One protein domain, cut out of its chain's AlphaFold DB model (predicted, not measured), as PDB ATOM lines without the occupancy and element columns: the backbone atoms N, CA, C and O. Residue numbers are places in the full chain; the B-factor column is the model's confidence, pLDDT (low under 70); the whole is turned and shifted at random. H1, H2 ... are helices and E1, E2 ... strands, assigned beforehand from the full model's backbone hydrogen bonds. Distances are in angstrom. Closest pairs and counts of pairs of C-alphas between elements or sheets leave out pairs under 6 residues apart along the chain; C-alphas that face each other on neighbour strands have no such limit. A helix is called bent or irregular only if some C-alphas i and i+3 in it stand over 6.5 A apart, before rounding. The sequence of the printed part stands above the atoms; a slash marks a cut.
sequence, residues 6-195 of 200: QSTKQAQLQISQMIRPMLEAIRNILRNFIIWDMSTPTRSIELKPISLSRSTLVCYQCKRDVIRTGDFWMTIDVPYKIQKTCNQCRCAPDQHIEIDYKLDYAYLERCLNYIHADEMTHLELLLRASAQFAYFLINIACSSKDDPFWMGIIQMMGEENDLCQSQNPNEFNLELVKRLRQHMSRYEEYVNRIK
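AT A GLANCE: This is residues 6 to 195 of the 200 residues of the protein "Hypothetical protein" of Rotaria magnacalcarata (UniProt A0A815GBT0). A long, bent ribbon of two antiparallel strands, E1 and E4, runs past one side of a helix arm, H1b, while helices H2, H3 and H4 pack on H1b from its other sides. A small strand hairpin, E2 and E3, lies beside the ribbon near one end of the helical hairpin H3 and H4, and the other arm of the bent first helix, H1a, leads away from this core. The printed part has 190 residues with four named helices and four named strands, in the order H1, E1, E2, E3, E4, H2, H3, H4; the class is mixed, helices and strands. It is compact, with a radius of gyration of the C-alphas of 17.3 A and spans of 49 by 45 by 30 A.

IN THESE COORDINATES: E1 is residues 44 to 59, 27.5 A long, and bends by 121 degrees at residue 54. E4 is residues 96 to 108, 31.5 A long, and bends by 76 degrees at residue 100. E2 is residues 65 to 69 and E3 residues 72 to 76. H1, residues 6 to 38, was assigned as one helix by its hydrogen bonds but is bent, with C-alphas 17 and 20 7.0 A apart. Its arms are H1a, residues 6 to 17, from C-alpha 6 at (152.572, 148.887, 149.056), and H1b, residues 20 to 38, 26.8 A long. H2 is residues 116 to 140, 35.5 A; H3 residues 148 to 166, 26.7 A; H4 residues 171 to 194, 35.1 A, ending at C-alpha 194 at (166.986, 145.404, 167.939).

HOW THE PARTS SIT: E1 and E4 are antiparallel neighbours, with N 48 and O 104 at 2.8 A and N 58 and O 97 at 2.9 A, within hydrogen-bond range. The closest C-alphas of H1b and E1 are those of Asn 32 and Ser 44, 5.4 A apart. The hairpin E2 and E3 is antiparallel, with N 67 and O 74 at 2.9 A; the closest C-alphas of E3 and H3 are those of Trp 73 and Leu 163, 6.9 A apart. With residues 22 to 29 alone, H1b touches H2 at a shallow tilt of 30 degrees, opposite ways; Ile 26 and Leu 123 have the closest C-alphas, 6.1 A apart. H1b touches H4 at a steep tilt of 51 degrees with residues 27 to 34 alone, C-alphas 31 and 176 being closest at 6.5 A. It touches H3 with residues 20 to 27 alone, closest at C-alphas 23 and 152, 6.9 A apart. H3 and H4 form a helical hairpin at a shallow tilt of 13 degrees, closest at C-alphas 157 and 177, 5.4 A. H1a is close to H2 but not clearly touching, and apart from E1 and E4. In H1a, H1b, H2, H3 and H4 every O i to N i+4 pair is within hydrogen-bond range.

THE WHOLE: The two C-alphas farthest apart are those of Gln 6 and Asn 168, 50.8 A. The printed part has no cut. The link from E3 to E4, residues 77 to 95, is long. The mean pLDDT of the printed part is 87.4; residues 6, 82 to 88, 112 to 115 and 169 are under 70.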
ATOM      1  N   GLN A   6     153.512 150.007 149.037       68.62
ATOM      2  CA  GLN A   6     152.572 148.887 149.056       68.62
ATOM      3  C   GLN A   6     153.080 147.709 149.899       68.62
ATOM      4  O   GLN A   6     152.293 147.147 150.660       68.62
ATOM      5  N   SER A   7     154.380 147.388 149.860       86.06
ATOM      6  CA  SER A   7     154.931 146.263 150.628       86.06
ATOM      7  C   SER A   7     154.906 146.533 152.132       86.06
ATOM      8  O   SER A   7     154.569 145.646 152.911       86.06
ATOM      9  N   THR A   8     155.184 147.774 152.555       87.38
ATOM     10  CA  THR A   8     155.126 148.159 153.976       87.38
ATOM     11  C   THR A   8     153.705 148.080 154.523       87.38
ATOM     12  O   THR A   8     153.500 147.524 155.597       87.38
ATOM     13  N   LYS A   9     152.707 148.582 153.782       88.38
ATOM     14  CA  LYS A   9     151.295 148.508 154.198       88.38
ATOM     15  C   LYS A   9     150.780 147.074 154.265       88.38
ATOM     16  O   LYS A   9     150.042 146.727 155.181       88.38
ATOM     17  N   GLN A  10     151.182 146.232 153.315       89.94
ATOM     18  CA  GLN A  10     150.826 144.819 153.336       89.94
ATOM     19  C   GLN A  10     151.450 144.101 154.540       89.94
ATOM     20  O   GLN A  10     150.750 143.369 155.234       89.94
ATOM     21  N   ALA A  11     152.728 144.359 154.830       91.88
ATOM     22  CA  ALA A  11     153.395 143.810 156.006       91.88
ATOM     23  C   ALA A  11     152.747 144.293 157.314       91.88
ATOM     24  O   ALA A  11     152.520 143.481 158.205       91.88
ATOM     25  N   GLN A  12     152.380 145.579 157.417       91.62
ATOM     26  CA  GLN A  12     151.623 146.111 158.559       91.62
ATOM     27  C   GLN A  12     150.336 145.316 158.782       91.62
ATOM     28  O   GLN A  12     150.114 144.825 159.882       91.62
ATOM     29  N   LEU A  13     149.521 145.145 157.735       89.44
ATOM     30  CA  LEU A  13     148.256 144.416 157.826       89.44
ATOM     31  C   LEU A  13     148.464 142.963 158.276       89.44
ATOM     32  O   LEU A  13     147.778 142.501 159.184       89.44
ATOM     33  N   GLN A  14     149.430 142.264 157.674       91.62
ATOM     34  CA  GLN A  14     149.744 140.877 158.024       91.62
ATOM     35  C   GLN A  14     150.224 140.752 159.472       91.62
ATOM     36  O   GLN A  14     149.752 139.886 160.203       91.62
ATOM     37  N   ILE A  15     151.121 141.636 159.915       94.12
ATOM     38  CA  ILE A  15     151.586 141.652 161.304       94.12
ATOM     39  C   ILE A  15     150.420 141.946 162.245       94.12
ATOM     40  O   ILE A  15     150.251 141.229 163.228       94.12
ATOM     41  N   SER A  16     149.581 142.941 161.939       91.06
ATOM     42  CA  SER A  16     148.416 143.279 162.759       91.06
ATOM     43  C   SER A  16     147.474 142.089 162.959       91.06
ATOM     44  O   SER A  16     146.986 141.875 164.066       91.06
ATOM     45  N   GLN A  17     147.281 141.270 161.923       88.94
ATOM     46  CA  GLN A  17     146.484 140.041 161.989       88.94
ATOM     47  C   GLN A  17     147.151 138.929 162.820       88.94
ATOM     48  O   GLN A  17     146.454 138.084 163.382       88.94
ATOM     49  N   MET A  18     148.482 138.931 162.943       93.25
ATOM     50  CA  MET A  18     149.247 137.934 163.707       93.25
ATOM     51  C   MET A  18     149.410 138.264 165.196       93.25
ATOM     52  O   MET A  18     149.689 137.349 165.969       93.25
ATOM     53  N   ILE A  19     149.192 139.514 165.625       93.69
ATOM     54  CA  ILE A  19     149.380 139.929 167.029       93.69
ATOM     55  C   ILE A  19     148.575 139.040 167.987       93.69
ATOM     56  O   ILE A  19     149.151 138.394 168.861       93.69
ATOM     57  N   ARG A  20     147.249 138.956 167.808       92.00
ATOM     58  CA  ARG A  20     146.381 138.156 168.690       92.00
ATOM     59  C   ARG A  20     146.726 136.656 168.657       92.00
ATOM     60  O   ARG A  20     146.914 136.104 169.738       92.00
ATOM     61  N   PRO A  21     146.883 135.994 167.487       92.94
ATOM     62  CA  PRO A  21     147.314 134.594 167.441       92.94
ATOM     63  C   PRO A  21     148.624 134.323 168.190       92.94
ATOM     64  O   PRO A  21     148.720 133.339 168.919       92.94
ATOM     65  N   MET A  22     149.627 135.192 168.033       96.19
ATOM     66  CA  MET A  22     150.927 135.019 168.686       96.19
ATOM     67  C   MET A  22     150.830 135.175 170.204       96.19
ATOM     68  O   MET A  22     151.404 134.369 170.933       96.19
ATOM     69  N   LEU A  23     150.089 136.177 170.686       95.62
ATOM     70  CA  LEU A  23     149.881 136.394 172.119       95.62
ATOM     71  C   LEU A  23     149.147 135.216 172.769       95.62
ATOM     72  O   LEU A  23     149.556 134.745 173.826       95.62
ATOM     73  N   GLU A  24     148.115 134.691 172.114       94.38
ATOM     74  CA  GLU A  24     147.348 133.552 172.629       94.38
ATOM     75  C   GLU A  24     148.141 132.240 172.563       94.38
ATOM     76  O   GLU A  24     148.042 131.414 173.472       94.38
ATOM     77  N   ALA A  25     149.014 132.072 171.564       95.38
ATOM     78  CA  ALA A  25     149.975 130.972 171.536       95.38
ATOM     79  C   ALA A  25     150.970 131.062 172.705       95.38
ATOM     80  O   ALA A  25     151.140 130.080 173.427       95.38
ATOM     81  N   ILE A  26     151.564 132.239 172.952       96.81
ATOM     82  CA  ILE A  26     152.436 132.484 174.116       96.81
ATOM     83  C   ILE A  26     151.699 132.115 175.407       96.81
ATOM     84  O   ILE A  26     152.204 131.342 176.218       96.81
ATOM     85  N   ARG A  27     150.476 132.620 175.578       95.94
ATOM     86  CA  ARG A  27     149.637 132.351 176.747       95.94
ATOM     87  C   ARG A  27     149.378 130.861 176.942       95.94
ATOM     88  O   ARG A  27     149.485 130.370 178.064       95.94
ATOM     89  N   ASN A  28     149.053 130.139 175.871       94.62
ATOM     90  CA  ASN A  28     148.784 128.706 175.929       94.62
ATOM     91  C   ASN A  28     150.035 127.890 176.275       94.62
ATOM     92  O   ASN A  28     149.958 127.001 177.119       94.62
ATOM     93  N   ILE A  29     151.189 128.229 175.692       94.81
ATOM     94  CA  ILE A  29     152.473 127.598 176.029       94.81
ATOM     95  C   ILE A  29     152.775 127.781 177.527       94.81
ATOM     96  O   ILE A  29     153.103 126.824 178.227       94.81
ATOM     97  N   LEU A  30     152.588 128.995 178.059       95.50
ATOM     98  CA  LEU A  30     152.797 129.267 179.485       95.50
ATOM     99  C   LEU A  30     151.843 128.485 180.386       95.50
ATOM    100  O   LEU A  30     152.278 127.930 181.395       95.50
ATOM    101  N   ARG A  31     150.561 128.405 180.018       93.56
ATOM    102  CA  ARG A  31     149.576 127.573 180.720       93.56
ATOM    103  C   ARG A  31     150.016 126.112 180.757       93.56
ATOM    104  O   ARG A  31     149.962 125.492 181.812       93.56
ATOM    105  N   ASN A  32     150.502 125.591 179.637       92.62
ATOM    106  CA  ASN A  32     150.990 124.222 179.541       92.62
ATOM    107  C   ASN A  32     152.202 123.963 180.445       92.62
ATOM    108  O   ASN A  32     152.193 122.973 181.172       92.62
ATOM    109  N   PHE A  33     153.172 124.884 180.510       92.25
ATOM    110  CA  PHE A  33     154.269 124.754 181.476       92.25
ATOM    111  C   PHE A  33     153.769 124.690 182.922       92.25
ATOM    112  O   PHE A  33     154.233 123.861 183.697       92.25
ATOM    113  N   ILE A  34     152.791 125.523 183.288       93.06
ATOM    114  CA  ILE A  34     152.225 125.517 184.645       93.06
ATOM    115  C   ILE A  34     151.523 124.192 184.935       93.06
ATOM    116  O   ILE A  34     151.687 123.644 186.023       93.06
ATOM    117  N   ILE A  35     150.774 123.643 183.972       90.75
ATOM    118  CA  ILE A  35     150.138 122.328 184.125       90.75
ATOM    119  C   ILE A  35     151.184 121.259 184.427       90.75
ATOM    120  O   ILE A  35     150.957 120.440 185.316       90.75
ATOM    121  N   TRP A  36     152.319 121.249 183.731       88.56
ATOM    122  CA  TRP A  36     153.355 120.242 183.974       88.56
ATOM    123  C   TRP A  36     154.101 120.442 185.284       88.56
ATOM    124  O   TRP A  36     154.511 119.458 185.888       88.56
ATOM    125  N   ASP A  37     154.243 121.686 185.734       89.00
ATOM    126  CA  ASP A  37     154.892 121.982 187.010       89.00
ATOM    127  C   ASP A  37     153.979 121.664 188.207       89.00
ATOM    128  O   ASP A  37     154.456 121.224 189.252       89.00
ATOM    129  N   MET A  38     152.662 121.863 188.066       87.19
ATOM    130  CA  MET A  38     151.676 121.630 189.133       87.19
ATOM    131  C   MET A  38     151.083 120.213 189.136       87.19
ATOM    132  O   MET A  38     150.520 119.786 190.144       87.19
ATOM    133  N   SER A  39     151.138 119.488 188.016       77.81
ATOM    134  CA  SER A  39     150.471 118.192 187.845       77.81
ATOM    135  C   SER A  39     151.354 117.174 187.114       77.81
ATOM    136  O   SER A  39     152.555 117.358 186.963       77.81
ATOM    137  N   THR A  40     150.789 116.040 186.693       71.94
ATOM    138  CA  THR A  40     151.546 115.048 185.921       71.94
ATOM    139  C   THR A  40     151.856 115.598 184.514       71.94
ATOM    140  O   THR A  40     150.925 116.063 183.852       71.94
ATOM    141  N   PRO A  41     153.097 115.468 183.989       74.38
ATOM    142  CA  PRO A  41     153.514 115.984 182.668       74.38
ATOM    143  C   PRO A  41     152.734 115.449 181.455       74.38
ATOM    144  O   PRO A  41     153.032 115.783 180.315       74.38
ATOM    145  N   THR A  42     151.755 114.575 181.678       82.38
ATOM    146  CA  THR A  42     150.897 114.012 180.638       82.38
ATOM    147  C   THR A  42     149.696 114.892 180.318       82.38
ATOM    148  O   THR A  42     148.960 114.549 179.401       82.38
ATOM    149  N   ARG A  43     149.445 115.977 181.055       88.06
ATOM    150  CA  ARG A  43     148.271 116.835 180.842       88.06
ATOM    151  C   ARG A  43     148.618 118.099 180.065       88.06
ATOM    152  O   ARG A  43     149.732 118.593 180.178       88.06
ATOM    153  N   SER A  44     147.685 118.635 179.285       90.88
ATOM    154  CA  SER A  44     147.884 119.906 178.572       90.88
ATOM    155  C   SER A  44     146.563 120.572 178.184       90.88
ATOM    156  O   SER A  44     145.481 120.010 178.364       90.88
ATOM    157  N   ILE A  45     146.662 121.781 177.642       90.62
ATOM    158  CA  ILE A  45     145.597 122.500 176.955       90.62
ATOM    159  C   ILE A  45     145.963 122.596 175.484       90.62
ATOM    160  O   ILE A  45     147.007 123.134 175.095       90.62
ATOM    161  N   GLU A  46     145.047 122.117 174.659       90.44
ATOM    162  CA  GLU A  46     145.089 122.314 173.224       90.44
ATOM    163  C   GLU A  46     144.299 123.576 172.860       90.44
ATOM    164  O   GLU A  46     143.104 123.683 173.151       90.44
ATOM    165  N   LEU A  47     144.977 124.524 172.207       90.75
ATOM    166  CA  LEU A  47     144.379 125.732 171.650       90.75
ATOM    167  C   LEU A  47     143.854 125.444 170.239       90.75
ATOM    168  O   LEU A  47     144.634 125.122 169.342       90.75
ATOM    169  N   LYS A  48     142.545 125.597 170.021       91.12
ATOM    170  CA  LYS A  48     141.890 125.343 168.730       91.12
ATOM    171  C   LYS A  48     141.284 126.622 168.163       91.12
ATOM    172  O   LYS A  48     140.282 127.104 168.693       91.12
ATOM    173  N   PRO A  49     141.824 127.175 167.065       91.81
ATOM    174  CA  PRO A  49     141.142 128.246 166.359       91.81
ATOM    175  C   PRO A  49     139.918 127.683 165.627       91.81
ATOM    176  O   PRO A  49     140.016 126.734 164.852       91.81
ATOM    177  N   ILE A  50     138.756 128.293 165.851       92.38
ATOM    178  CA  ILE A  50     137.518 127.998 165.129       92.38
ATOM    179  C   ILE A  50     137.193 129.199 164.249       92.38
ATOM    180  O   ILE A  50     136.823 130.265 164.752       92.38
ATOM    181  N   SER A  51     137.309 129.016 162.934       92.12
ATOM    182  CA  SER A  51     136.932 130.028 161.949       92.12
ATOM    183  C   SER A  51     135.459 130.399 162.085       92.12
ATOM    184  O   SER A  51     134.579 129.544 162.220       92.12
ATOM    185  N   LEU A  52     135.183 131.694 162.022       89.06
ATOM    186  CA  LEU A  52     133.837 132.232 162.055       89.06
ATOM    187  C   LEU A  52     133.343 132.424 160.622       89.06
ATOM    188  O   LEU A  52     134.050 132.926 159.755       89.06
ATOM    189  N   SER A  53     132.092 132.038 160.366       87.44
ATOM    190  CA  SER A  53     131.479 132.176 159.032       87.44
ATOM    191  C   SER A  53     131.327 133.631 158.572       87.44
ATOM    192  O   SER A  53     131.063 133.887 157.399       87.44
ATOM    193  N   ARG A  54     131.431 134.584 159.504       84.31
ATOM    194  CA  ARG A  54     131.366 136.027 159.275       84.31
ATOM    195  C   ARG A  54     132.285 136.714 160.268       84.31
ATOM    196  O   ARG A  54     132.428 136.230 161.389       84.31
ATOM    197  N   SER A  55     132.815 137.863 159.868       80.94
ATOM    198  CA  SER A  55     133.534 138.733 160.786       80.94
ATOM    199  C   SER A  55     132.625 139.194 161.931       80.94
ATOM    200  O   SER A  55     131.449 139.531 161.726       80.94
ATOM    201  N   THR A  56     133.157 139.150 163.146       87.94
ATOM    202  CA  THR A  56     132.458 139.492 164.390       87.94
ATOM    203  C   THR A  56     133.348 140.354 165.268       87.94
ATOM    204  O   THR A  56     134.529 140.513 164.991       87.94
ATOM    205  N   LEU A  57     132.778 140.930 166.321       86.88
ATOM    206  CA  LEU A  57     133.513 141.748 167.273       86.88
ATOM    207  C   LEU A  57     133.633 141.041 168.620       86.88
ATOM    208  O   LEU A  57     132.732 140.299 169.020       86.88
ATOM    209  N   VAL A  58     134.717 141.336 169.334       87.12
ATOM    210  CA  VAL A  58     134.890 141.037 170.759       87.12
ATOM    211  C   VAL A  58     135.205 142.329 171.501       87.12
ATOM    212  O   VAL A  58     136.003 143.146 171.040       87.12
ATOM    213  N   CYS A  59     134.580 142.508 172.664       84.12
ATOM    214  CA  CYS A  59     134.896 143.591 173.583       84.12
ATOM    215  C   CYS A  59     135.772 143.066 174.720       84.12
ATOM    216  O   CYS A  59     135.331 142.206 175.483       84.12
ATOM    217  N   TYR A  60     136.976 143.613 174.867       76.81
ATOM    218  CA  TYR A  60     137.868 143.271 175.982       76.81
ATOM    219  C   TYR A  60     137.609 144.105 177.244       76.81
ATOM    220  O   TYR A  60     138.090 143.756 178.312       76.81
ATOM    221  N   GLN A  61     136.817 145.178 177.137       78.50
ATOM    222  CA  GLN A  61     136.377 145.988 178.283       78.50
ATOM    223  C   GLN A  61     135.124 145.423 178.961       78.50
ATOM    224  O   GLN A  61     134.770 145.817 180.072       78.50
ATOM    225  N   CYS A  62     134.412 144.520 178.288       77.12
ATOM    226  CA  CYS A  62     133.236 143.880 178.856       77.12
ATOM    227  C   CYS A  62     133.609 142.706 179.738       77.12
ATOM    228  O   CYS A  62     134.620 142.039 179.519       77.12
ATOM    229  N   LYS A  63     132.713 142.392 180.680       74.19
ATOM    230  CA  LYS A  63     132.786 141.136 181.417       74.19
ATOM    231  C   LYS A  63     132.751 139.986 180.411       74.19
ATOM    232  O   LYS A  63     131.754 139.805 179.714       74.19
ATOM    233  N   ARG A  64     133.856 139.252 180.334       82.75
ATOM    234  CA  ARG A  64     133.987 138.068 179.488       82.75
ATOM    235  C   ARG A  64     133.379 136.876 180.211       82.75
ATOM    236  O   ARG A  64     133.395 136.819 181.446       82.75
ATOM    237  N   ASP A  65     132.856 135.936 179.439       87.94
ATOM    238  CA  ASP A  65     132.410 134.673 180.002       87.94
ATOM    239  C   ASP A  65     133.624 133.890 180.498       87.94
ATOM    240  O   ASP A  65     134.716 133.955 179.925       87.94
ATOM    241  N   VAL A  66     133.420 133.170 181.596       90.62
ATOM    242  CA  VAL A  66     134.444 132.337 182.215       90.62
ATOM    243  C   VAL A  66     134.015 130.886 182.138       90.62
ATOM    244  O   VAL A  66     132.865 130.550 182.426       90.62
ATOM    245  N   ILE A  67     134.944 130.022 181.759       90.94
ATOM    246  CA  ILE A  67     134.747 128.575 181.767       90.94
ATOM    247  C   ILE A  67     135.792 127.930 182.660       90.94
ATOM    248  O   ILE A  67     136.886 128.466 182.852       90.94
ATOM    249  N   ARG A  68     135.450 126.764 183.198       89.50
ATOM    250  CA  ARG A  68     136.405 125.906 183.887       89.50
ATOM    251  C   ARG A  68     136.942 124.877 182.896       89.50
ATOM    252  O   ARG A  68     136.159 124.124 182.321       89.50
ATOM    253  N   THR A  69     138.259 124.833 182.736       87.38
ATOM    254  CA  THR A  69     138.966 123.917 181.834       87.38
ATOM    255  C   THR A  69     139.895 123.058 182.683       87.38
ATOM    256  O   THR A  69     140.932 123.525 183.141       87.38
ATOM    257  N   GLY A  70     139.490 121.820 182.972       85.19
ATOM    258  CA  GLY A  70     140.149 121.015 184.005       85.19
ATOM    259  C   GLY A  70     140.006 121.665 185.388       85.19
ATOM    260  O   GLY A  70     138.892 121.869 185.882       85.19
ATOM    261  N   ASP A  71     141.133 122.025 186.003       83.56
ATOM    262  CA  ASP A  71     141.188 122.542 187.377       83.56
ATOM    263  C   ASP A  71     141.328 124.066 187.496       83.56
ATOM    264  O   ASP A  71     141.368 124.587 188.607       83.56
ATOM    265  N   PHE A  72     141.342 124.799 186.382       86.94
ATOM    266  CA  PHE A  72     141.509 126.254 186.377       86.94
ATOM    267  C   PHE A  72     140.442 126.951 185.530       86.94
ATOM    268  O   PHE A  72     139.736 126.341 184.720       86.94
ATOM    269  N   TRP A  73     140.313 128.255 185.753       91.12
ATOM    270  CA  TRP A  73     139.376 129.117 185.043       91.12
ATOM    271  C   TRP A  73     140.049 129.842 183.883       91.12
ATOM    272  O   TRP A  73     141.216 130.230 183.958       91.12
ATOM    273  N   MET A  74     139.285 130.052 182.817       91.19
ATOM    274  CA  MET A  74     139.712 130.761 181.617       91.19
ATOM    275  C   MET A  74     138.631 131.737 181.178       91.19
ATOM    276  O   MET A  74     137.442 131.432 181.274       91.19
ATOM    277  N   THR A  75     139.043 132.881 180.645       90.12
ATOM    278  CA  THR A  75     138.156 133.751 179.875       90.12
ATOM    279  C   THR A  75     137.956 133.168 178.481       90.12
ATOM    280  O   THR A  75     138.892 132.648 177.870       90.12
ATOM    281  N   ILE A  76     136.733 133.266 177.966       89.38
ATOM    282  CA  ILE A  76     136.420 132.921 176.582       89.38
ATOM    283  C   ILE A  76     135.897 134.121 175.815       89.38
ATOM    284  O   ILE A  76     135.259 135.037 176.342       89.38
ATOM    285  N   ASP A  77     136.172 134.088 174.523       87.38
ATOM    286  CA  ASP A  77     135.631 135.035 173.576       87.38
ATOM    287  C   ASP A  77     134.133 134.796 173.412       87.38
ATOM    288  O   ASP A  77     133.695 133.676 173.139       87.38
ATOM    289  N   VAL A  78     133.360 135.876 173.513       85.88
ATOM    290  CA  VAL A  78     131.934 135.903 173.174       85.88
ATOM    291  C   VAL A  78     131.781 136.801 171.949       85.88
ATOM    292  O   VAL A  78     131.610 138.014 172.093       85.88
ATOM    293  N   PRO A  79     131.916 136.250 170.728       87.50
ATOM    294  CA  PRO A  79     131.809 137.044 169.519       87.50
ATOM    295  C   PRO A  79     130.369 137.496 169.305       87.50
ATOM    296  O   PRO A  79     129.428 136.714 169.466       87.50
ATOM    297  N   TYR A  80     130.185 138.731 168.853       83.25
ATOM    298  CA  TYR A  80     128.868 139.242 168.487       83.25
ATOM    299  C   TYR A  80     128.890 140.007 167.168       83.25
ATOM    300  O   TYR A  80     129.928 140.405 166.638       83.25
ATOM    301  N   LYS A  81     127.701 140.161 166.581       77.88
ATOM    302  CA  LYS A  81     127.537 140.798 165.271       77.88
ATOM    303  C   LYS A  81     127.716 142.310 165.374       77.88
ATOM    304  O   LYS A  81     127.204 142.933 166.301       77.88
ATOM    305  N   ILE A  82     128.346 142.888 164.353       64.44
ATOM    306  CA  ILE A  82     128.483 144.336 164.177       64.44
ATOM    307  C   ILE A  82     127.088 144.976 164.156       64.44
ATOM    308  O   ILE A  82     126.266 144.699 163.280       64.44
ATOM    309  N   GLN A  83     126.824 145.845 165.126       63.69
ATOM    310  CA  GLN A  83     125.670 146.742 165.156       63.69
ATOM    311  C   GLN A  83     126.189 148.162 165.409       63.69
ATOM    312  O   GLN A  83     127.224 148.331 166.050       63.69
ATOM    313  N   LYS A  84     125.492 149.192 164.901       56.00
ATOM    314  CA  LYS A  84     125.895 150.610 165.070       56.00
ATOM    315  C   LYS A  84     126.037 151.019 166.544       56.00
ATOM    316  O   LYS A  84     126.745 151.969 166.853       56.00
ATOM    317  N   THR A  85     125.375 150.284 167.431       58.00
ATOM    318  CA  THR A  85     125.513 150.327 168.882       58.00
ATOM    319  C   THR A  85     125.723 148.895 169.364       58.00
ATOM    320  O   THR A  85     124.997 147.995 168.940       58.00
ATOM    321  N   CYS A  86     126.714 148.651 170.224       59.94
ATOM    322  CA  CYS A  86     126.875 147.343 170.851       59.94
ATOM    323  C   CYS A  86     125.687 147.124 171.801       59.94
ATOM    324  O   CYS A  86     125.644 147.643 172.905       59.94
ATOM    325  N   ASN A  87     124.673 146.365 171.391       64.25
ATOM    326  CA  ASN A  87     123.536 146.095 172.282       64.25
ATOM    327  C   ASN A  87     123.913 145.156 173.442       64.25
ATOM    328  O   ASN A  87     123.154 145.016 174.396       64.25
ATOM    329  N   GLN A  88     125.090 144.529 173.360       68.44
ATOM    330  CA  GLN A  88     125.669 143.727 174.433       68.44
ATOM    331  C   GLN A  88     126.478 144.568 175.431       68.44
ATOM    332  O   GLN A  88     126.714 144.114 176.547       68.44
ATOM    333  N   CYS A  89     126.886 145.789 175.062       73.81
ATOM    334  CA  CYS A  89     127.823 146.583 175.841       73.81
ATOM    335  C   CYS A  89     127.747 148.087 175.574       73.81
ATOM    336  O   CYS A  89     127.618 148.537 174.447       73.81
ATOM    337  N   ARG A  90     127.915 148.917 176.607       77.25
ATOM    338  CA  ARG A  90     127.927 150.387 176.446       77.25
ATOM    339  C   ARG A  90     129.298 150.947 176.028       77.25
ATOM    340  O   ARG A  90     129.532 152.143 176.169       77.25
ATOM    341  N   CYS A  91     130.193 150.084 175.557       80.12
ATOM    342  CA  CYS A  91     131.552 150.425 175.153       80.12
ATOM    343  C   CYS A  91     131.574 151.177 173.817       80.12
ATOM    344  O   CYS A  91     130.706 150.986 172.957       80.12
ATOM    345  N   ALA A  92     132.578 152.034 173.639       79.19
ATOM    346  CA  ALA A  92     132.776 152.777 172.402       79.19
ATOM    347  C   ALA A  92     133.238 151.839 171.261       79.19
ATOM    348  O   ALA A  92     133.846 150.802 171.532       79.19
ATOM    349  N   PRO A  93     132.933 152.135 169.981       75.94
ATOM    350  CA  PRO A  93     133.265 151.252 168.857       75.94
ATOM    351  C   PRO A  93     134.746 150.867 168.748       75.94
ATOM    352  O   PRO A  93     135.042 149.738 168.381       75.94
ATOM    353  N   ASP A  94     135.653 151.770 169.110       76.50
ATOM    354  CA  ASP A  94     137.109 151.583 169.134       76.50
ATOM    355  C   ASP A  94     137.603 150.652 170.256       76.50
ATOM    356  O   ASP A  94     138.753 150.224 170.240       76.50
ATOM    357  N   GLN A  95     136.733 150.280 171.199       77.75
ATOM    358  CA  GLN A  95     137.009 149.287 172.245       77.75
ATOM    359  C   GLN A  95     136.697 147.848 171.797       77.75
ATOM    360  O   GLN A  95     136.724 146.917 172.609       77.75
ATOM    361  N   HIS A  96     136.370 147.663 170.518       83.44
ATOM    362  CA  HIS A  96     136.003 146.384 169.930       83.44
ATOM    363  C   HIS A  96     137.020 145.947 168.894       83.44
ATOM    364  O   HIS A  96     137.405 146.725 168.023       83.44
ATOM    365  N   ILE A  97     137.413 144.680 168.969       84.19
ATOM    366  CA  ILE A  97     138.353 144.087 168.023       84.19
ATOM    367  C   ILE A  97     137.583 143.188 167.072       84.19
ATOM    368  O   ILE A  97     136.789 142.346 167.497       84.19
ATOM    369  N   GLU A  98     137.820 143.393 165.783       86.69
ATOM    370  CA  GLU A  98     137.318 142.525 164.732       86.69
ATOM    371  C   GLU A  98     138.050 141.182 164.756       86.69
ATOM    372  O   GLU A  98     139.279 141.126 164.794       86.69
ATOM    373  N   ILE A  99     137.276 140.098 164.758       87.75
ATOM    374  CA  ILE A  99     137.775 138.732 164.772       87.75
ATOM    375  C   ILE A  99     137.070 137.886 163.710       87.75
ATOM    376  O   ILE A  99     135.847 137.908 163.539       87.75
ATOM    377  N   ASP A 100     137.873 137.087 163.024       89.44
ATOM    378  CA  ASP A 100     137.486 136.083 162.034       89.44
ATOM    379  C   ASP A 100     137.627 134.648 162.575       89.44
ATOM    380  O   ASP A 100     137.177 133.690 161.945       89.44
ATOM    381  N   TYR A 101     138.183 134.491 163.777       90.50
ATOM    382  CA  TYR A 101     138.216 133.241 164.529       90.50
ATOM    383  C   TYR A 101     137.939 133.471 166.018       90.50
ATOM    384  O   TYR A 101     138.341 134.484 166.610       90.50
ATOM    385  N   LYS A 102     137.312 132.476 166.645       91.00
ATOM    386  CA  LYS A 102     137.272 132.335 168.106       91.00
ATOM    387  C   LYS A 102     138.244 131.248 168.549       91.00
ATOM    388  O   LYS A 102     138.530 130.328 167.785       91.00
ATOM    389  N   LEU A 103     138.735 131.357 169.773       89.81
ATOM    390  CA  LEU A 103     139.589 130.342 170.372       89.81
ATOM    391  C   LEU A 103     138.738 129.403 171.215       89.81
ATOM    392  O   LEU A 103     137.909 129.854 172.005       89.81
ATOM    393  N   ASP A 104     138.944 128.112 171.010       89.75
ATOM    394  CA  ASP A 104     138.416 127.050 171.849       89.75
ATOM    395  C   ASP A 104     139.573 126.340 172.553       89.75
ATOM    396  O   ASP A 104     140.693 126.286 172.037       89.75
ATOM    397  N   TYR A 105     139.300 125.818 173.741       89.62
ATOM    398  CA  TYR A 105     140.308 125.227 174.612       89.62
ATOM    399  C   TYR A 105     139.868 123.828 175.013       89.62
ATOM    400  O   TYR A 105     138.830 123.649 175.646       89.62
ATOM    401  N   ALA A 106     140.676 122.829 174.668       89.81
ATOM    402  CA  ALA A 106     140.426 121.447 175.057       89.81
ATOM    403  C   ALA A 106     141.449 121.002 176.106       89.81
ATOM    404  O   ALA A 106     142.654 121.041 175.861       89.81
ATOM    405  N   TYR A 107     140.967 120.559 177.269       90.81
ATOM    406  CA  TYR A 107     141.816 119.942 178.286       90.81
ATOM    407  C   TYR A 107     142.128 118.494 177.904       90.81
ATOM    408  O   TYR A 107     141.217 117.697 177.669       90.81
ATOM    409  N   LEU A 108     143.411 118.152 177.851       90.31
ATOM    410  CA  LEU A 108     143.890 116.823 177.504       90.31
ATOM    411  C   LEU A 108     144.437 116.131 178.755       90.31
ATOM    412  O   LEU A 108     145.435 116.560 179.323       90.31
ATOM    413  N   GLU A 109     143.809 115.025 179.163       87.25
ATOM    414  CA  GLU A 109     144.239 114.227 180.326       87.25
ATOM    415  C   GLU A 109     145.519 113.411 180.063       87.25
ATOM    416  O   GLU A 109     146.234 113.039 180.996       87.25
ATOM    417  N   ARG A 110     145.797 113.083 178.792       84.94
ATOM    418  CA  ARG A 110     146.963 112.295 178.373       84.94
ATOM    419  C   ARG A 110     147.503 112.759 177.021       84.94
ATOM    420  O   ARG A 110     146.860 112.564 175.993       84.94
ATOM    421  N   CYS A 111     148.727 113.269 177.018       79.94
ATOM    422  CA  CYS A 111     149.527 113.585 175.845       79.94
ATOM    423  C   CYS A 111     150.616 112.526 175.672       79.94
ATOM    424  O   CYS A 111     151.516 112.410 176.498       79.94
ATOM    425  N   LEU A 112     150.522 111.742 174.596       66.06
ATOM    426  CA  LEU A 112     151.419 110.605 174.355       66.06
ATOM    427  C   LEU A 112     152.739 110.988 173.660       66.06
ATOM    428  O   LEU A 112     153.667 110.193 173.688       66.06
ATOM    429  N   ASN A 113     152.843 112.189 173.075       64.56
ATOM    430  CA  ASN A 113     153.938 112.561 172.162       64.56
ATOM    431  C   ASN A 113     154.525 113.962 172.429       64.56
ATOM    432  O   ASN A 113     154.868 114.670 171.488       64.56
ATOM    433  N   TYR A 114     154.585 114.406 173.685       64.19
ATOM    434  CA  TYR A 114     154.962 115.788 173.993       64.19
ATOM    435  C   TYR A 114     156.430 115.959 174.400       64.19
ATOM    436  O   TYR A 114     156.911 115.242 175.275       64.19
ATOM    437  N   ILE A 115     157.119 116.949 173.818       67.94
ATOM    438  CA  ILE A 115     158.522 117.274 174.114       67.94
ATOM    439  C   ILE A 115     158.605 118.700 174.677       67.94
ATOM    440  O   ILE A 115     158.523 119.684 173.951       67.94
ATOM    441  N   HIS A 116     158.819 118.818 175.990       70.62
ATOM    442  CA  HIS A 116     158.939 120.099 176.706       70.62
ATOM    443  C   HIS A 116     159.981 121.062 176.093       70.62
ATOM    444  O   HIS A 116     159.810 122.281 176.120       70.62
ATOM    445  N   ALA A 117     161.083 120.531 175.554       74.00
ATOM    446  CA  ALA A 117     162.151 121.332 174.952       74.00
ATOM    447  C   ALA A 117     161.692 122.104 173.697       74.00
ATOM    448  O   ALA A 117     162.161 123.223 173.457       74.00
ATOM    449  N   ASP A 118     160.743 121.551 172.939       84.62
ATOM    450  CA  ASP A 118     160.250 122.166 171.704       84.62
ATOM    451  C   ASP A 118     159.422 123.415 172.019       84.62
ATOM    452  O   ASP A 118     159.548 124.445 171.364       84.62
ATOM    453  N   GLU A 119     158.659 123.387 173.106       86.25
ATOM    454  CA  GLU A 119     157.786 124.491 173.511       86.25
ATOM    455  C   GLU A 119     158.538 125.682 174.069       86.25
ATOM    456  O   GLU A 119     158.191 126.824 173.777       86.25
ATOM    457  N   MET A 120     159.608 125.436 174.833       88.75
ATOM    458  CA  MET A 120     160.489 126.520 175.268       88.75
ATOM    459  C   MET A 120     161.113 127.192 174.046       88.75
ATOM    460  O   MET A 120     161.183 128.416 173.978       88.75
ATOM    461  N   THR A 121     161.510 126.395 173.051       92.50
ATOM    462  CA  THR A 121     162.026 126.911 171.781       92.50
ATOM    463  C   THR A 121     160.968 127.732 171.039       92.50
ATOM    464  O   THR A 121     161.256 128.850 170.611       92.50
ATOM    465  N   HIS A 122     159.732 127.237 170.933       93.25
ATOM    466  CA  HIS A 122     158.626 127.959 170.299       93.25
ATOM    467  C   HIS A 122     158.296 129.269 171.017       93.25
ATOM    468  O   HIS A 122     158.126 130.296 170.360       93.25
ATOM    469  N   LEU A 123     158.275 129.267 172.350       95.19
ATOM    470  CA  LEU A 123     158.060 130.470 173.145       95.19
ATOM    471  C   LEU A 123     159.136 131.524 172.867       95.19
ATOM    472  O   LEU A 123     158.812 132.686 172.621       95.19
ATOM    473  N   GLU A 124     160.410 131.129 172.834       94.62
ATOM    474  CA  GLU A 124     161.498 132.051 172.496       94.62
ATOM    475  C   GLU A 124     161.385 132.618 171.084       94.62
ATOM    476  O   GLU A 124     161.621 133.811 170.878       94.62
ATOM    477  N   LEU A 125     161.021 131.786 170.108       95.81
ATOM    478  CA  LEU A 125     160.808 132.232 168.735       95.81
ATOM    479  C   LEU A 125     159.658 133.240 168.651       95.81
ATOM    480  O   LEU A 125     159.815 134.280 168.010       95.81
ATOM    481  N   LEU A 126     158.544 132.980 169.340       96.81
ATOM    482  CA  LEU A 126     157.397 133.887 169.382       96.81
ATOM    483  C   LEU A 126     157.752 135.221 170.041       96.81
ATOM    484  O   LEU A 126     157.394 136.266 169.500       96.81
ATOM    485  N   LEU A 127     158.490 135.220 171.155       96.44
ATOM    486  CA  LEU A 127     158.914 136.455 171.827       96.44
ATOM    487  C   LEU A 127     159.853 137.292 170.948       96.44
ATOM    488  O   LEU A 127     159.673 138.505 170.831       96.44
ATOM    489  N   ARG A 128     160.818 136.653 170.273       96.19
ATOM    490  CA  ARG A 128     161.729 137.331 169.336       96.19
ATOM    491  C   ARG A 128     160.993 137.904 168.130       96.19
ATOM    492  O   ARG A 128     161.223 139.059 167.778       96.19
ATOM    493  N   ALA A 129     160.114 137.115 167.515       96.81
ATOM    494  CA  ALA A 129     159.311 137.559 166.381       96.81
ATOM    495  C   ALA A 129     158.395 138.726 166.778       96.81
ATOM    496  O   ALA A 129     158.331 139.722 166.064       96.81
ATOM    497  N   SER A 130     157.771 138.652 167.959       97.44
ATOM    498  CA  SER A 130     156.948 139.733 168.516       97.44
ATOM    499  C   SER A 130     157.749 141.031 168.655       97.44
ATOM    500  O   SER A 130     157.303 142.074 168.185       97.44
ATOM    501  N   ALA A 131     158.966 140.969 169.208       96.00
ATOM    502  CA  ALA A 131     159.828 142.142 169.370       96.00
ATOM    503  C   ALA A 131     160.257 142.750 168.021       96.00
ATOM    504  O   ALA A 131     160.266 143.971 167.856       96.00
ATOM    505  N   GLN A 132     160.573 141.912 167.027       95.56
ATOM    506  CA  GLN A 132     160.894 142.364 165.667       95.56
ATOM    507  C   GLN A 132     159.697 143.029 164.985       95.56
ATOM    508  O   GLN A 132     159.840 144.077 164.351       95.56
ATOM    509  N   PHE A 133     158.511 142.446 165.135       96.25
ATOM    510  CA  PHE A 133     157.275 142.986 164.588       96.25
ATOM    511  C   PHE A 133     156.871 144.297 165.258       96.25
ATOM    512  O   PHE A 133     156.546 145.252 164.554       96.25
ATOM    513  N   ALA A 134     156.965 144.395 166.584       94.94
ATOM    514  CA  ALA A 134     156.749 145.647 167.302       94.94
ATOM    515  C   ALA A 134     157.718 146.737 166.835       94.94
ATOM    516  O   ALA A 134     157.291 147.842 166.493       94.94
ATOM    517  N   TYR A 135     159.013 146.411 166.735       93.25
ATOM    518  CA  TYR A 135     160.017 147.345 166.235       93.25
ATOM    519  C   TYR A 135     159.680 147.837 164.823       93.25
ATOM    520  O   TYR A 135     159.720 149.045 164.580       93.25
ATOM    521  N   PHE A 136     159.302 146.928 163.915       93.06
ATOM    522  CA  PHE A 136     158.872 147.278 162.564       93.06
ATOM    523  C   PHE A 136     157.668 148.227 162.585       93.06
ATOM    524  O   PHE A 136     157.733 149.287 161.964       93.06
ATOM    525  N   LEU A 137     156.601 147.892 163.316       92.62
ATOM    526  CA  LEU A 137     155.372 148.692 163.365       92.62
ATOM    527  C   LEU A 137     155.606 150.105 163.921       92.62
ATOM    528  O   LEU A 137     155.038 151.065 163.396       92.62
ATOM    529  N   ILE A 138     156.450 150.240 164.947       91.81
ATOM    530  CA  ILE A 138     156.738 151.526 165.596       91.81
ATOM    531  C   ILE A 138     157.716 152.362 164.762       91.81
ATOM    532  O   ILE A 138     157.446 153.528 164.485       91.81
ATOM    533  N   ASN A 139     158.849 151.784 164.351       87.94
ATOM    534  CA  ASN A 139     159.998 152.560 163.861       87.94
ATOM    535  C   ASN A 139     160.119 152.601 162.336       87.94
ATOM    536  O   ASN A 139     160.671 153.553 161.792       87.94
ATOM    537  N   ILE A 140     159.642 151.569 161.635       83.50
ATOM    538  CA  ILE A 140     159.779 151.463 160.172       83.50
ATOM    539  C   ILE A 140     158.470 151.858 159.498       83.50
ATOM    540  O   ILE A 140     158.440 152.635 158.546       83.50
ATOM    541  N   ALA A 141     157.376 151.297 159.997       82.00
ATOM    542  CA  ALA A 141     156.047 151.471 159.452       82.00
ATOM    543  C   ALA A 141     155.346 152.729 160.001       82.00
ATOM    544  O   ALA A 141     154.399 153.198 159.368       82.00
ATOM    545  N   CYS A 142     155.793 153.255 161.152       81.75
ATOM    546  CA  CYS A 142     155.179 154.369 161.888       81.75
ATOM    547  C   CYS A 142     153.655 154.214 162.051       81.75
ATOM    548  O   CYS A 142     152.908 155.190 161.993       81.75
ATOM    549  N   SER A 143     153.182 152.972 162.196       75.31
ATOM    550  CA  SER A 143     151.755 152.633 162.212       75.31
ATOM    551  C   SER A 143     151.161 152.577 163.615       75.31
ATOM    552  O   SER A 143     149.943 152.567 163.749       75.31
ATOM    553  N   SER A 144     151.999 152.533 164.654       79.19
ATOM    554  CA  SER A 144     151.571 152.544 166.053       79.19
ATOM    555  C   SER A 144     152.470 153.452 166.882       79.19
ATOM    556  O   SER A 144     153.670 153.542 166.626       79.19
ATOM    557  N   LYS A 145     151.882 154.116 167.881       82.69
ATOM    558  CA  LYS A 145     152.632 154.855 168.909       82.69
ATOM    559  C   LYS A 145     153.110 153.937 170.028       82.69
ATOM    560  O   LYS A 145     154.180 154.166 170.579       82.69
ATOM    561  N   ASP A 146     152.327 152.900 170.307       90.31
ATOM    562  CA  ASP A 146     152.562 151.951 171.387       90.31
ATOM    563  C   ASP A 146     152.939 150.578 170.827       90.31
ATOM    564  O   ASP A 146     152.594 150.226 169.695       90.31
ATOM    565  N   ASP A 147     153.641 149.785 171.629       93.75
ATOM    566  CA  ASP A 147     153.977 148.406 171.294       93.75
ATOM    567  C   ASP A 147     152.747 147.502 171.475       93.75
ATOM    568  O   ASP A 147     152.311 147.274 172.608       93.75
ATOM    569  N   PRO A 148     152.163 146.967 170.387       92.62
ATOM    570  CA  PRO A 148     150.923 146.219 170.498       92.62
ATOM    571  C   PRO A 148     151.106 144.848 171.160       92.62
ATOM    572  O   PRO A 148     150.157 144.335 171.751       92.62
ATOM    573  N   PHE A 149     152.304 144.257 171.102       95.50
ATOM    574  CA  PHE A 149     152.585 142.999 171.793       95.50
ATOM    575  C   PHE A 149     152.752 143.247 173.290       95.50
ATOM    576  O   PHE A 149     152.176 142.517 174.094       95.50
ATOM    577  N   TRP A 150     153.454 144.317 173.669       95.31
ATOM    578  CA  TRP A 150     153.569 144.744 175.065       95.31
ATOM    579  C   TRP A 150     152.202 145.027 175.691       95.31
ATOM    580  O   TRP A 150     151.868 144.481 176.745       95.31
ATOM    581  N   MET A 151     151.380 145.831 175.009       93.69
ATOM    582  CA  MET A 151     150.022 146.144 175.454       93.69
ATOM    583  C   MET A 151     149.157 144.885 175.547       93.69
ATOM    584  O   MET A 151     148.417 144.721 176.517       93.69
ATOM    585  N   GLY A 152     149.303 143.962 174.594       93.62
ATOM    586  CA  GLY A 152     148.640 142.666 174.630       93.62
ATOM    587  C   GLY A 152     149.039 141.816 175.839       93.62
ATOM    588  O   GLY A 152     148.169 141.244 176.490       93.62
ATOM    589  N   ILE A 153     150.323 141.770 176.207       95.38
ATOM    590  CA  ILE A 153     150.776 141.048 177.408       95.38
ATOM    591  C   ILE A 153     150.225 141.692 178.685       95.38
ATOM    592  O   ILE A 153     149.747 140.975 179.566       95.38
ATOM    593  N   ILE A 154     150.223 143.027 178.778       94.75
ATOM    594  CA  ILE A 154     149.604 143.743 179.905       94.75
ATOM    595  C   ILE A 154     148.123 143.387 180.023       94.75
ATOM    596  O   ILE A 154     147.654 143.069 181.118       94.75
ATOM    597  N   GLN A 155     147.401 143.398 178.903       91.81
ATOM    598  CA  GLN A 155     145.998 143.017 178.870       91.81
ATOM    599  C   GLN A 155     145.805 141.571 179.341       91.81
ATOM    600  O   GLN A 155     144.956 141.330 180.196       91.81
ATOM    601  N   MET A 156     146.624 140.628 178.858       94.38
ATOM    602  CA  MET A 156     146.558 139.234 179.301       94.38
ATOM    603  C   MET A 156     146.726 139.122 180.816       94.38
ATOM    604  O   MET A 156     145.923 138.462 181.468       94.38
ATOM    605  N   MET A 157     147.716 139.805 181.400       94.94
ATOM    606  CA  MET A 157     147.885 139.820 182.856       94.94
ATOM    607  C   MET A 157     146.670 140.404 183.584       94.94
ATOM    608  O   MET A 157     146.307 139.895 184.641       94.94
ATOM    609  N   GLY A 158     146.059 141.466 183.053       92.56
ATOM    610  CA  GLY A 158     144.827 142.045 183.600       92.56
ATOM    611  C   GLY A 158     143.703 141.012 183.663       92.56
ATOM    612  O   GLY A 158     143.168 140.754 184.736       92.56
ATOM    613  N   GLU A 159     143.447 140.332 182.545       91.00
ATOM    614  CA  GLU A 159     142.429 139.280 182.450       91.00
ATOM    615  C   GLU A 159     142.682 138.123 183.436       91.00
ATOM    616  O   GLU A 159     141.748 137.631 184.068       91.00
ATOM    617  N   GLU A 160     143.936 137.691 183.605       93.31
ATOM    618  CA  GLU A 160     144.267 136.634 184.571       93.31
ATOM    619  C   GLU A 160     144.108 137.103 186.030       93.31
ATOM    620  O   GLU A 160     143.663 136.331 186.883       93.31
ATOM    621  N   ASN A 161     144.424 138.366 186.335       92.12
ATOM    622  CA  ASN A 161     144.191 138.935 187.666       92.12
ATOM    623  C   ASN A 161     142.690 139.027 187.983       92.12
ATOM    624  O   ASN A 161     142.292 138.704 189.102       92.12
ATOM    625  N   ASP A 162     141.859 139.403 187.010       90.31
ATOM    626  CA  ASP A 162     140.402 139.449 187.171       90.31
ATOM    627  C   ASP A 162     139.825 138.054 187.466       90.31
ATOM    628  O   ASP A 162     138.933 137.896 188.309       90.31
ATOM    629  N   LEU A 163     140.369 137.007 186.833       91.50
ATOM    630  CA  LEU A 163     140.031 135.618 187.159       91.50
ATOM    631  C   LEU A 163     140.427 135.257 188.595       91.50
ATOM    632  O   LEU A 163     139.627 134.647 189.300       91.50
ATOM    633  N   CYS A 164     141.611 135.670 189.055       90.56
ATOM    634  CA  CYS A 164     142.061 135.427 190.432       90.56
ATOM    635  C   CYS A 164     141.190 136.132 191.483       90.56
ATOM    636  O   CYS A 164     141.036 135.627 192.590       90.56
ATOM    637  N   GLN A 165     140.646 137.307 191.156       87.69
ATOM    638  CA  GLN A 165     139.768 138.063 192.052       87.69
ATOM    639  C   GLN A 165     138.337 137.515 192.068       87.69
ATOM    640  O   GLN A 165     137.675 137.545 193.103       87.69
ATOM    641  N   SER A 166     137.843 137.048 190.918       86.50
ATOM    642  CA  SER A 166     136.452 136.607 190.759       86.50
ATOM    643  C   SER A 166     136.228 135.131 191.080       86.50
ATOM    644  O   SER A 166     135.109 134.753 191.429       86.50
ATOM    645  N   GLN A 167     137.265 134.301 190.972       83.19
ATOM    646  CA  GLN A 167     137.225 132.877 191.275       83.19
ATOM    647  C   GLN A 167     138.202 132.601 192.424       83.19
ATOM    648  O   GLN A 167     139.397 132.859 192.291       83.19
ATOM    649  N   ASN A 168     137.668 132.119 193.557       72.31
ATOM    650  CA  ASN A 168     138.404 131.760 194.783       72.31
ATOM    651  C   ASN A 168     139.752 131.077 194.481       72.31
ATOM    652  O   ASN A 168     139.839 130.331 193.504       72.31
ATOM    653  N   PRO A 169     140.782 131.332 195.311       67.31
ATOM    654  CA  PRO A 169     142.157 131.567 194.884       67.31
ATOM    655  C   PRO A 169     142.607 130.608 193.793       67.31
ATOM    656  O   PRO A 169     142.781 129.411 194.003       67.31
ATOM    657  N   ASN A 170     142.794 131.180 192.612       82.81
ATOM    658  CA  ASN A 170     143.188 130.442 191.437       82.81
ATOM    659  C   ASN A 170     144.715 130.504 191.279       82.81
ATOM    660  O   ASN A 170     145.252 131.350 190.560       82.81
ATOM    661  N   GLU A 171     145.416 129.634 192.014       90.31
ATOM    662  CA  GLU A 171     146.886 129.566 192.035       90.31
ATOM    663  C   GLU A 171     147.488 129.420 190.635       90.31
ATOM    664  O   GLU A 171     148.523 130.017 190.342       90.31
ATOM    665  N   PHE A 172     146.797 128.698 189.752       93.06
ATOM    666  CA  PHE A 172     147.179 128.532 188.357       93.06
ATOM    667  C   PHE A 172     147.283 129.879 187.626       93.06
ATOM    668  O   PHE A 172     148.305 130.194 187.017       93.06
ATOM    669  N   ASN A 173     146.241 130.710 187.715       94.31
ATOM    670  CA  ASN A 173     146.215 132.009 187.044       94.31
ATOM    671  C   ASN A 173     147.184 133.002 187.711       94.31
ATOM    672  O   ASN A 173     147.815 133.794 187.010       94.31
ATOM    673  N   LEU A 174     147.396 132.912 189.031       93.62
ATOM    674  CA  LEU A 174     148.446 133.684 189.711       93.62
ATOM    675  C   LEU A 174     149.841 133.324 189.189       93.62
ATOM    676  O   LEU A 174     150.666 134.210 188.959       93.62
ATOM    677  N   GLU A 175     150.113 132.036 188.994       95.75
ATOM    678  CA  GLU A 175     151.379 131.571 188.436       95.75
ATOM    679  C   GLU A 175     151.552 132.014 186.976       95.75
ATOM    680  O   GLU A 175     152.634 132.462 186.588       95.75
ATOM    681  N   LEU A 176     150.473 132.022 186.189       95.62
ATOM    682  CA  LEU A 176     150.483 132.550 184.824       95.62
ATOM    683  C   LEU A 176     150.847 134.035 184.779       95.62
ATOM    684  O   LEU A 176     151.697 134.427 183.979       95.62
ATOM    685  N   VAL A 177     150.293 134.853 185.676       96.31
ATOM    686  CA  VAL A 177     150.670 136.271 185.793       96.31
ATOM    687  C   VAL A 177     152.159 136.425 186.112       96.31
ATOM    688  O   VAL A 177     152.822 137.284 185.525       96.31
ATOM    689  N   LYS A 178     152.718 135.601 187.010       95.94
ATOM    690  CA  LYS A 178     154.157 135.654 187.325       95.94
ATOM    691  C   LYS A 178     155.014 135.325 186.105       95.94
ATOM    692  O   LYS A 178     155.964 136.059 185.830       95.94
ATOM    693  N   ARG A 179     154.674 134.272 185.355       96.00
ATOM    694  CA  ARG A 179     155.417 133.885 184.144       96.00
ATOM    695  C   ARG A 179     155.315 134.939 183.054       96.00
ATOM    696  O   ARG A 179     156.332 135.295 182.466       96.00
ATOM    697  N   LEU A 180     154.129 135.508 182.836       96.31
ATOM    698  CA  LEU A 180     153.950 136.620 181.899       96.31
ATOM    699  C   LEU A 180     154.888 137.788 182.243       96.31
ATOM    700  O   LEU A 180     155.598 138.257 181.358       96.31
ATOM    701  N   ARG A 181     154.999 138.186 183.522       95.44
ATOM    702  CA  ARG A 181     155.962 139.228 183.944       95.44
ATOM    703  C   ARG A 181     157.416 138.853 183.662       95.44
ATOM    704  O   ARG A 181     158.172 139.696 183.193       95.44
ATOM    705  N   GLN A 182     157.818 137.610 183.925       93.50
ATOM    706  CA  GLN A 182     159.183 137.154 183.631       93.50
ATOM    707  C   GLN A 182     159.490 137.236 182.128       93.50
ATOM    708  O   GLN A 182     160.572 137.671 181.729       93.50
ATOM    709  N   HIS A 183     158.530 136.863 181.281       92.06
ATOM    710  CA  HIS A 183     158.688 136.944 179.832       92.06
ATOM    711  C   HIS A 183     158.606 138.375 179.291       92.06
ATOM    712  O   HIS A 183     159.242 138.643 178.274       92.06
ATOM    713  N   MET A 184     157.932 139.305 179.979       92.69
ATOM    714  CA  MET A 184     158.002 140.737 179.654       92.69
ATOM    715  C   MET A 184     159.436 141.263 179.749       92.69
ATOM    716  O   MET A 184     159.898 141.901 178.810       92.69
ATOM    717  N   SER A 185     160.181 140.927 180.806       91.31
ATOM    718  CA  SER A 185     161.588 141.346 180.915       91.31
ATOM    719  C   SER A 185     162.441 140.806 179.761       91.31
ATOM    720  O   SER A 185     163.238 141.530 179.170       91.31
ATOM    721  N   ARG A 186     162.225 139.547 179.361       91.75
ATOM    722  CA  ARG A 186     162.932 138.947 178.212       91.75
ATOM    723  C   ARG A 186     162.532 139.587 176.883       91.75
ATOM    724  O   ARG A 186     163.369 139.759 176.000       91.75
ATOM    725  N   TYR A 187     161.261 139.940 176.735       93.25
ATOM    726  CA  TYR A 187     160.761 140.682 175.586       93.25
ATOM    727  C   TYR A 187     161.433 142.059 175.469       93.25
ATOM    728  O   TYR A 187     161.919 142.407 174.392       93.25
ATOM    729  N   GLU A 188     161.553 142.804 176.574       92.69
ATOM    730  CA  GLU A 188     162.265 144.089 176.608       92.69
ATOM    731  C   GLU A 188     163.730 143.944 176.198       92.69
ATOM    732  O   GLU A 188     164.237 144.763 175.429       92.69
ATOM    733  N   GLU A 189     164.414 142.889 176.652       92.81
ATOM    734  CA  GLU A 189     165.778 142.601 176.207       92.81
ATOM    735  C   GLU A 189     165.855 142.437 174.686       92.81
ATOM    736  O   GLU A 189     166.762 142.982 174.055       92.81
ATOM    737  N   TYR A 190     164.910 141.714 174.075       93.06
ATOM    738  CA  TYR A 190     164.876 141.554 172.623       93.06
ATOM    739  C   TYR A 190     164.618 142.878 171.908       93.06
ATOM    740  O   TYR A 190     165.347 143.203 170.971       93.06
ATOM    741  N   VAL A 191     163.656 143.674 172.376       90.25
ATOM    742  CA  VAL A 191     163.385 145.008 171.823       90.25
ATOM    743  C   VAL A 191     164.630 145.896 171.908       90.25
ATOM    744  O   VAL A 191     164.986 146.554 170.930       90.25
ATOM    745  N   ASN A 192     165.339 145.888 173.037       89.31
ATOM    746  CA  ASN A 192     166.539 146.702 173.230       89.31
ATOM    747  C   ASN A 192     167.723 146.246 172.367       89.31
ATOM    748  O   ASN A 192     168.479 147.094 171.908       89.31
ATOM    749  N   ARG A 193     167.856 144.945 172.078       91.44
ATOM    750  CA  ARG A 193     168.884 144.425 171.153       91.44
ATOM    751  C   ARG A 193     168.630 144.795 169.689       91.44
ATOM    752  O   ARG A 193     169.564 144.777 168.896       91.44
ATOM    753  N   ILE A 194     167.375 145.061 169.317       89.38
ATOM    754  CA  ILE A 194     166.986 145.404 167.939       89.38
ATOM    755  C   ILE A 194     167.151 146.905 167.672       89.38
ATOM    756  O   ILE A 194     167.370 147.304 166.527       89.38
ATOM    757  N   LYS A 195     167.061 147.747 168.710       81.44
ATOM    758  CA  LYS A 195     167.294 149.188 168.572       81.44
ATOM    759  C   LYS A 195     168.721 149.415 168.051       81.44
ATOM    760  O   LYS A 195     169.664 148.909 168.656       81.44
TER     761      LYS A 195